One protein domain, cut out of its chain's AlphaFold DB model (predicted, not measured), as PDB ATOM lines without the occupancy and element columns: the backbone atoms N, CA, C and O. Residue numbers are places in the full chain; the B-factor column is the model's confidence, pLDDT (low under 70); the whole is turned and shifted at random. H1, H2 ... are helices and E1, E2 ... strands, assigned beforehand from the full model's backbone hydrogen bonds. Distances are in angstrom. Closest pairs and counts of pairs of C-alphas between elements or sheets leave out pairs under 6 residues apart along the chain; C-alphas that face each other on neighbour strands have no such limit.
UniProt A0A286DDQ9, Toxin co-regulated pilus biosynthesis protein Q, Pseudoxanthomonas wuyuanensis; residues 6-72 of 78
ATOM      1  N   LYS A   6      45.782   9.811  -3.734       90.12
ATOM      2  CA  LYS A   6      44.799  10.372  -4.660       90.12
ATOM      3  C   LYS A   6      45.114  11.821  -5.042       90.12
ATOM      4  O   LYS A   6      45.095  12.137  -6.227       90.12
ATOM      5  N   ASN A   7      45.437  12.684  -4.075       90.31
ATOM      6  CA  ASN A   7      45.729  14.095  -4.354       90.31
ATOM      7  C   ASN A   7      46.980  14.272  -5.219       90.31
ATOM      8  O   ASN A   7      46.986  15.096  -6.129       90.31
ATOM      9  N   MET A   8      48.028  13.489  -4.960       88.25
ATOM     10  CA  MET A   8      49.240  13.546  -5.771       88.25
ATOM     11  C   MET A   8      48.987  13.078  -7.204       88.25
ATOM     12  O   MET A   8      49.426  13.724  -8.153       88.25
ATOM     13  N   LEU A   9      48.267  11.967  -7.363       89.44
ATOM     14  CA  LEU A   9      47.957  11.419  -8.679       89.44
ATOM     15  C   LEU A   9      47.014  12.329  -9.474       89.44
ATOM     16  O   LEU A   9      47.141  12.425 -10.692       89.44
ATOM     17  N   ASP A  10      46.116  13.044  -8.795       90.62
ATOM     18  CA  ASP A  10      45.268  14.075  -9.402       90.62
ATOM     19  C   ASP A  10      46.117  15.235  -9.936       90.62
ATOM     20  O   ASP A  10      45.924  15.683 -11.068       90.62
ATOM     21  N   ARG A  11      47.119  15.672  -9.163       87.69
ATOM     22  CA  ARG A  11      48.069  16.704  -9.589       87.69
ATOM     23  C   ARG A  11      48.914  16.246 -10.780       87.69
ATOM     24  O   ARG A  11      49.056  17.006 -11.729       87.69
ATOM     25  N   TRP A  12      49.434  15.021 -10.759       87.94
ATOM     26  CA  TRP A  12      50.166  14.425 -11.884       87.94
ATOM     27  C   TRP A  12      49.325  14.334 -13.153       87.94
ATOM     28  O   TRP A  12      49.789  14.712 -14.227       87.94
ATOM     29  N   ALA A  13      48.074  13.888 -13.023       89.81
ATOM     30  CA  ALA A  13      47.155  13.849 -14.145       89.81
ATOM     31  C   ALA A  13      46.960  15.258 -14.726       89.81
ATOM     32  O   ALA A  13      47.158  15.454 -15.920       89.81
ATOM     33  N   LYS A  14      46.684  16.262 -13.885       89.19
ATOM     34  CA  LYS A  14      46.522  17.660 -14.320       89.19
ATOM     35  C   LYS A  14      47.768  18.236 -14.993       89.19
ATOM     36  O   LYS A  14      47.634  18.887 -16.023       89.19
ATOM     37  N   ASP A  15      48.949  17.986 -14.432       86.12
ATOM     38  CA  ASP A  15      50.230  18.468 -14.962       86.12
ATOM     39  C   ASP A  15      50.519  17.901 -16.363       86.12
ATOM     40  O   ASP A  15      50.935  18.624 -17.261       86.12
ATOM     41  N   SER A  16      50.183  16.627 -16.584       84.62
ATOM     42  CA  SER A  16      50.334  15.952 -17.880       84.62
ATOM     43  C   SER A  16      49.131  16.104 -18.826       84.62
ATOM     44  O   SER A  16      49.103  15.478 -19.884       84.62
ATOM     45  N   GLY A  17      48.108  16.889 -18.463       89.88
ATOM     46  CA  GLY A  17      46.877  17.026 -19.258       89.88
ATOM     47  C   GLY A  17      46.022  15.750 -19.337       89.88
ATOM     48  O   GLY A  17      45.216  15.579 -20.252       89.88
ATOM     49  N   MET A  18      46.207  14.831 -18.395       91.19
ATOM     50  CA  MET A  18      45.466  13.585 -18.228       91.19
ATOM     51  C   MET A  18      44.334  13.721 -17.204       91.19
ATOM     52  O   MET A  18      44.209  14.712 -16.486       91.19
ATOM     53  N   THR A  19      43.508  12.679 -17.102       94.25
ATOM     54  CA  THR A  19      42.478  12.563 -16.058       94.25
ATOM     55  C   THR A  19      42.777  11.408 -15.103       94.25
ATOM     56  O   THR A  19      43.334  10.388 -15.504       94.25
ATOM     57  N   LEU A  20      42.426  11.566 -13.824       93.81
ATOM     58  CA  LEU A  20      42.597  10.529 -12.806       93.81
ATOM     59  C   LEU A  20      41.331   9.669 -12.689       93.81
ATOM     60  O   LEU A  20      40.259  10.170 -12.360       93.81
ATOM     61  N   SER A  21      41.492   8.362 -12.856       94.88
ATOM     62  CA  SER A  21      40.492   7.333 -12.570       94.88
ATOM     63  C   SER A  21      40.881   6.557 -11.323       94.88
ATOM     64  O   SER A  21      41.641   5.592 -11.380       94.88
ATOM     65  N   TYR A  22      40.352   6.985 -10.179       93.12
ATOM     66  CA  TYR A  22      40.610   6.348  -8.891       93.12
ATOM     67  C   TYR A  22      39.525   5.311  -8.576       93.12
ATOM     68  O   TYR A  22      38.473   5.648  -8.042       93.12
ATOM     69  N   LEU A  23      39.777   4.056  -8.946       93.12
ATOM     70  CA  LEU A  23      38.865   2.919  -8.770       93.12
ATOM     71  C   LEU A  23      39.132   2.146  -7.469       93.12
ATOM     72  O   LEU A  23      38.351   1.275  -7.094       93.12
ATOM     73  N   HIS A  24      40.244   2.430  -6.785       91.38
ATOM     74  CA  HIS A  24      40.558   1.825  -5.495       91.38
ATOM     75  C   HIS A  24      39.620   2.378  -4.393       91.38
ATOM     76  O   HIS A  24      39.428   3.593  -4.325       91.38
ATOM     77  N   PRO A  25      39.034   1.535  -3.518       89.12
ATOM     78  CA  PRO A  25      38.051   1.981  -2.520       89.12
ATOM     79  C   PRO A  25      38.659   2.784  -1.358       89.12
ATOM     80  O   PRO A  25      37.987   3.633  -0.776       89.12
ATOM     81  N   SER A  26      39.925   2.529  -1.025       89.12
ATOM     82  CA  SER A  26      40.652   3.218   0.052       89.12
ATOM     83  C   SER A  26      41.650   4.227  -0.502       89.12
ATOM     84  O   SER A  26      42.301   3.936  -1.502       89.12
ATOM     85  N   ASP A  27      41.810   5.366   0.174       88.56
ATOM     86  CA  ASP A  27      42.896   6.318  -0.091       88.56
ATOM     87  C   ASP A  27      44.052   6.102   0.894       88.56
ATOM     88  O   ASP A  27      43.844   5.750   2.058       88.56
ATOM     89  N   PHE A  28      45.279   6.326   0.427       87.62
ATOM     90  CA  PHE A  28      46.501   6.039   1.176       87.62
ATOM     91  C   PHE A  28      47.290   7.314   1.438       87.62
ATOM     92  O   PHE A  28      47.276   8.252   0.641       87.62
ATOM     93  N   ARG A  29      48.012   7.361   2.560       86.81
ATOM     94  CA  ARG A  29      48.920   8.479   2.839       86.81
ATOM     95  C   ARG A  29      50.135   8.406   1.932       86.81
ATOM     96  O   ARG A  29      50.660   7.326   1.685       86.81
ATOM     97  N   LEU A  30      50.590   9.574   1.493       82.19
ATOM     98  CA  LEU A  30      51.781   9.661   0.670       82.19
ATOM     99  C   LEU A  30      53.022   9.250   1.467       82.19
ATOM    100  O   LEU A  30      53.287   9.798   2.538       82.19
ATOM    101  N   HIS A  31      53.823   8.345   0.915       74.00
ATOM    102  CA  HIS A  31      55.179   8.131   1.405       74.00
ATOM    103  C   HIS A  31      56.090   9.282   0.949       74.00
ATOM    104  O   HIS A  31      56.154   9.593  -0.239       74.00
ATOM    105  N   SER A  32      56.831   9.896   1.881       64.19
ATOM    106  CA  SER A  32      57.762  11.010   1.619       64.19
ATOM    107  C   SER A  32      58.680  10.863   0.389       64.19
ATOM    108  O   SER A  32      58.860  11.865  -0.301       64.19
ATOM    109  N   PRO A  33      59.247   9.685   0.046       63.09
ATOM    110  CA  PRO A  33      60.082   9.547  -1.157       63.09
ATOM    111  C   PRO A  33      59.315   9.681  -2.481       63.09
ATOM    112  O   PRO A  33      59.913   9.987  -3.507       63.09
ATOM    113  N   VAL A  34      57.996   9.489  -2.478       64.12
ATOM    114  CA  VAL A  34      57.170   9.500  -3.693       64.12
ATOM    115  C   VAL A  34      56.995  10.925  -4.234       64.12
ATOM    116  O   VAL A  34      56.996  11.133  -5.441       64.12
ATOM    117  N   ALA A  35      56.974  11.933  -3.355       61.75
ATOM    118  CA  ALA A  35      56.926  13.344  -3.748       61.75
ATOM    119  C   ALA A  35      58.172  13.813  -4.528       61.75
ATOM    120  O   ALA A  35      58.107  14.826  -5.220       61.75
ATOM    121  N   ALA A  36      59.292  13.086  -4.429       61.34
ATOM    122  CA  ALA A  36      60.525  13.383  -5.157       61.34
ATOM    123  C   ALA A  36      60.550  12.795  -6.579       61.34
ATOM    124  O   ALA A  36      61.484  13.068  -7.330       61.34
ATOM    125  N   ILE A  37      59.537  12.007  -6.965       66.19
ATOM    126  CA  ILE A  37      59.401  11.463  -8.318       66.19
ATOM    127  C   ILE A  37      58.973  12.608  -9.254       66.19
ATOM    128  O   ILE A  37      57.802  12.811  -9.554       66.19
ATOM    129  N   HIS A  38      59.956  13.400  -9.675       60.44
ATOM    130  CA  HIS A  38      59.879  14.357 -10.772       60.44
ATOM    131  C   HIS A  38      60.593  13.730 -11.964       60.44
ATOM    132  O   HIS A  38      61.786  13.928 -12.174       60.44
ATOM    133  N   THR A  39      59.881  12.907 -12.719       57.91
ATOM    134  CA  THR A  39      60.388  12.332 -13.966       57.91
ATOM    135  C   THR A  39      59.407  12.714 -15.063       57.91
ATOM    136  O   THR A  39      58.198  12.682 -14.843       57.91
ATOM    137  N   GLY A  40      59.927  13.119 -16.225       66.50
ATOM    138  CA  GLY A  40      59.105  13.418 -17.402       66.50
ATOM    139  C   GLY A  40      58.333  12.198 -17.920       66.50
ATOM    140  O   GLY A  40      57.442  12.345 -18.751       66.50
ATOM    141  N   ASP A  41      58.632  11.005 -17.398       81.06
ATOM    142  CA  ASP A  41      58.024   9.740 -17.778       81.06
ATOM    143  C   ASP A  41      57.007   9.284 -16.729       81.06
ATOM    144  O   ASP A  41      57.294   8.489 -15.827       81.06
ATOM    145  N   LEU A  42      55.762   9.738 -16.894       82.88
ATOM    146  CA  LEU A  42      54.638   9.362 -16.029       82.88
ATOM    147  C   LEU A  42      54.432   7.839 -15.942       82.88
ATOM    148  O   LEU A  42      54.046   7.314 -14.901       82.88
ATOM    149  N   ASN A  43      54.714   7.117 -17.031       86.00
ATOM    150  CA  ASN A  43      54.641   5.653 -17.082       86.00
ATOM    151  C   ASN A  43      55.647   4.987 -16.137       86.00
ATOM    152  O   ASN A  43      55.305   4.043 -15.419       86.00
ATOM    153  N   TYR A  44      56.882   5.495 -16.119       85.75
ATOM    154  CA  TYR A  44      57.921   5.008 -15.220       85.75
ATOM    155  C   TYR A  44      57.554   5.318 -13.767       85.75
ATOM    156  O   TYR A  44      57.594   4.444 -12.901       85.75
ATOM    157  N   ALA A  45      57.093   6.545 -13.520       85.00
ATOM    158  CA  ALA A  45      56.629   6.985 -12.214       85.00
ATOM    159  C   ALA A  45      55.469   6.122 -11.676       85.00
ATOM    160  O   ALA A  45      55.489   5.718 -10.514       85.00
ATOM    161  N   ALA A  46      54.488   5.793 -12.523       88.25
ATOM    162  CA  ALA A  46      53.361   4.926 -12.182       88.25
ATOM    163  C   ALA A  46      53.800   3.496 -11.826       88.25
ATOM    164  O   ALA A  46      53.290   2.938 -10.854       88.25
ATOM    165  N   SER A  47      54.768   2.928 -12.556       87.50
ATOM    166  CA  SER A  47      55.312   1.593 -12.249       87.50
ATOM    167  C   SER A  47      56.003   1.566 -10.887       87.50
ATOM    168  O   SER A  47      55.652   0.739 -10.048       87.50
ATOM    169  N   GLN A  48      56.882   2.538 -10.617       86.69
ATOM    170  CA  GLN A  48      57.548   2.676  -9.316       86.69
ATOM    171  C   GLN A  48      56.524   2.812  -8.176       86.69
ATOM    172  O   GLN A  48      56.681   2.223  -7.109       86.69
ATOM    173  N   LEU A  49      55.441   3.568  -8.400       86.88
ATOM    174  CA  LEU A  49      54.345   3.700  -7.439       86.88
ATOM    175  C   LEU A  49      53.670   2.353  -7.163       86.88
ATOM    176  O   LEU A  49      53.407   2.018  -6.009       86.88
ATOM    177  N   SER A  50      53.386   1.592  -8.221       88.38
ATOM    178  CA  SER A  50      52.760   0.277  -8.114       88.38
ATOM    179  C   SER A  50      53.627  -0.698  -7.319       88.38
ATOM    180  O   SER A  50      53.082  -1.515  -6.586       88.38
ATOM    181  N   GLU A  51      54.954  -0.607  -7.420       87.38
ATOM    182  CA  GLU A  51      55.878  -1.423  -6.625       87.38
ATOM    183  C   GLU A  51      55.899  -0.998  -5.153       87.38
ATOM    184  O   GLU A  51      55.798  -1.843  -4.262       87.38
ATOM    185  N   VAL A  52      55.959   0.311  -4.881       86.81
ATOM    186  CA  VAL A  52      55.949   0.846  -3.508       86.81
ATOM    187  C   VAL A  52      54.667   0.458  -2.770       86.81
ATOM    188  O   VAL A  52      54.728   0.044  -1.613       86.81
ATOM    189  N   TYR A  53      53.516   0.556  -3.438       87.69
ATOM    190  CA  TYR A  53      52.216   0.228  -2.853       87.69
ATOM    191  C   TYR A  53      51.736  -1.202  -3.163       87.69
ATOM    192  O   TYR A  53      50.572  -1.531  -2.911       87.69
ATOM    193  N   ALA A  54      52.614  -2.085  -3.651       86.12
ATOM    194  CA  ALA A  54      52.264  -3.475  -3.954       86.12
ATOM    195  C   ALA A  54      51.717  -4.210  -2.718       86.12
ATOM    196  O   ALA A  54      50.759  -4.974  -2.806       86.12
ATOM    197  N   GLN A  55      52.278  -3.915  -1.539       86.88
ATOM    198  CA  GLN A  55      51.829  -4.461  -0.252       86.88
ATOM    199  C   GLN A  55      50.415  -4.003   0.137       86.88
ATOM    200  O   GLN A  55      49.726  -4.696   0.879       86.88
ATOM    201  N   GLN A  56      49.969  -2.842  -0.353       88.69
ATOM    202  CA  GLN A  56      48.612  -2.328  -0.148       88.69
ATOM    203  C   GLN A  56      47.665  -2.721  -1.288       88.69
ATOM    204  O   GLN A  56      46.554  -2.201  -1.360       88.69
ATOM    205  N   GLN A  57      48.102  -3.621  -2.176       90.81
ATOM    206  CA  GLN A  57      47.362  -4.027  -3.365       90.81
ATOM    207  C   GLN A  57      46.954  -2.829  -4.227       90.81
ATOM    208  O   GLN A  57      45.848  -2.790  -4.757       90.81
ATOM    209  N   VAL A  58      47.829  -1.840  -4.386       90.62
ATOM    210  CA  VAL A  58      47.570  -0.715  -5.288       90.62
ATOM    211  C   VAL A  58      48.299  -0.955  -6.597       90.62
ATOM    212  O   VAL A  58      49.514  -1.128  -6.624       90.62
ATOM    213  N   SER A  59      47.550  -0.916  -7.694       91.25
ATOM    214  CA  SER A  59      48.097  -0.899  -9.044       91.25
ATOM    215  C   SER A  59      47.810   0.450  -9.682       91.25
ATOM    216  O   SER A  59      46.656   0.887  -9.734       91.25
ATOM    217  N   VAL A  60      48.867   1.106 -10.161       91.31
ATOM    218  CA  VAL A  60      48.772   2.361 -10.911       91.31
ATOM    219  C   VAL A  60      49.261   2.119 -12.326       91.31
ATOM    220  O   VAL A  60      50.311   1.521 -12.546       91.31
ATOM    221  N   SER A  61      48.482   2.554 -13.307       91.56
ATOM    222  CA  SER A  61      48.820   2.390 -14.717       91.56
ATOM    223  C   SER A  61      48.321   3.574 -15.525       91.56
ATOM    224  O   SER A  61      47.282   4.156 -15.221       91.56
ATOM    225  N   VAL A  62      49.054   3.917 -16.578       91.56
ATOM    226  CA  VAL A  62      48.640   4.934 -17.543       91.56
ATOM    227  C   VAL A  62      47.974   4.224 -18.717       91.56
ATOM    228  O   VAL A  62      48.519   3.264 -19.258       91.56
ATOM    229  N   SER A  63      46.788   4.669 -19.112       90.38
ATOM    230  CA  SER A  63      46.063   4.136 -20.264       90.38
ATOM    231  C   SER A  63      45.532   5.286 -21.108       90.38
ATOM    232  O   SER A  63      44.675   6.051 -20.665       90.38
ATOM    233  N   GLY A  64      46.074   5.445 -22.319       88.81
ATOM    234  CA  GLY A  64      45.751   6.579 -23.184       88.81
ATOM    235  C   GLY A  64      46.041   7.910 -22.487       88.81
ATOM    236  O   GLY A  64      47.193   8.200 -22.181       88.81
ATOM    237  N   ASN A  65      44.989   8.684 -22.205       91.06
ATOM    238  CA  ASN A  65      45.046   9.972 -21.500       91.06
ATOM    239  C   ASN A  65      44.519   9.899 -20.050       91.06
ATOM    240  O   ASN A  65      44.092  10.907 -19.480       91.06
ATOM    241  N   GLN A  66      44.503   8.701 -19.463       93.06
ATOM    242  CA  GLN A  66      44.027   8.451 -18.107       93.06
ATOM    243  C   GLN A  66      45.082   7.790 -17.231       93.06
ATOM    244  O   GLN A  66      45.731   6.823 -17.625       93.06
ATOM    245  N   LEU A  67      45.177   8.272 -15.995       92.75
ATOM    246  CA  LEU A  67      45.873   7.592 -14.917       92.75
ATOM    247  C   LEU A  67      44.863   6.736 -14.152       92.75
ATOM    248  O   LEU A  67      43.931   7.268 -13.552       92.75
ATOM    249  N   ILE A  68      45.020   5.420 -14.179       94.19
ATOM    250  CA  ILE A  68      44.086   4.475 -13.569       94.19
ATOM    251  C   ILE A  68      44.723   3.898 -12.311       94.19
ATOM    252  O   ILE A  68      45.816   3.337 -12.357       94.19
ATOM    253  N   VAL A  69      44.013   4.014 -11.193       94.00
ATOM    254  CA  VAL A  69      44.382   3.429  -9.903       94.00
ATOM    255  C   VAL A  69      43.338   2.399  -9.542       94.00
ATOM    256  O   VAL A  69      42.157   2.725  -9.448       94.00
ATOM    257  N   ARG A  70      43.753   1.160  -9.321       93.88
ATOM    258  CA  ARG A  70      42.850   0.056  -8.990       93.88
ATOM    259  C   ARG A  70      43.477  -0.864  -7.959       93.88
ATOM    260  O   ARG A  70      44.675  -0.779  -7.691       93.88
ATOM    261  N   MET A  71      42.661  -1.752  -7.400       92.31
ATOM    262  CA  MET A  71      43.192  -2.869  -6.629       92.31
ATOM    263  C   MET A  71      44.037  -3.739  -7.559       92.31
ATOM    264  O   MET A  71      43.564  -4.169  -8.610       92.31
ATOM    265  N   ALA A  72      45.299  -3.943  -7.195       85.12
ATOM    266  CA  ALA A  72      46.122  -4.974  -7.785       85.12
ATOM    267  C   ALA A  72      45.451  -6.304  -7.449       85.12
ATOM    268  O   ALA A  72      45.316  -6.665  -6.274       85.12
TER     269      ALA A  72
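What this domain is: This is residues 6 to 72 of the 78 residues of the protein "Toxin co-regulated pilus biosynthesis protein Q" of Pseudoxanthomonas wuyuanensis (UniProt A0A286DDQ9). A small three-stranded sheet has two helices on one face, with no named element over the other: H1 runs along E1, and H2 runs beside the other edge, next to E2, with a gap between the two helices. A long loop, residues 23 to 41, swings round from E1 to H2, passing the helices on the side away from the sheet. The printed part has 67 residues, with two named helices and three named strands in the order H1, E1, H2, E2, E3. The sheet has the order E1, E3, E2 and is mixed, and the class is mixed, helices and strands. The whole is compact, with a radius of gyration of the C-alphas of 10.7 A, and rounded, spanning 28 by 23 by 18 A.

How they stand to each other: H1, residues 6 to 15, is on the sheet at a height of 8.6 A. It lies over E1, residues 19 to 22, and only just over E3, residues 66 to 71, on which 3 of its 10 C-alphas fall. On the local plane it stands at 10 degrees to E1, along the strands. The closest C-alphas of H1 and E1 are those of Ala 13 and Thr 19, 5.2 A apart. H2, residues 42 to 52, is on the same face, over none of the strands, at a height of 5.0 A; with H1 it forms two layers, helices on one face of a sheet. H1 and H2 are close but not clearly touching, at a shallow tilt of 14 degrees, opposite ways; their closest C-alphas, Trp 12 and Leu 42, are 7.9 A apart. The closest C-alphas of H2 and E2, residues 58 to 63, are those of Ser 50 and Ser 59, 4.9 A apart. E1 and E3 are parallel, with N 21 and O 67 within hydrogen-bond range at 2.8 A. E2 and E3 form an antiparallel hairpin, with N 61 and O 68 at 2.9 A. In H1 and H2 every O i to N i+4 pair is within hydrogen-bond range.

Where its parts are: H1 begins at C-alpha 6, (44.799, 10.372, -4.660), and is 14.2 A long. E1 spans 9.7 A. H2 begins at C-alpha 42, (54.638, 9.362, -16.029), and spans 15.2 A. E2 spans 15.8 A and E3 16.1 A, ending at C-alpha 71, (43.192, -2.869, -6.629).

The domain as a whole: The C-alphas farthest apart, those of Gly 17 and Gln 55, are 29.1 A apart. The printed part has no cut. The link from E1 to H2 is long, with 19 residues; the others are tight. The mean pLDDT of the printed part is 85.4, and residues 32 to 40 are under 70.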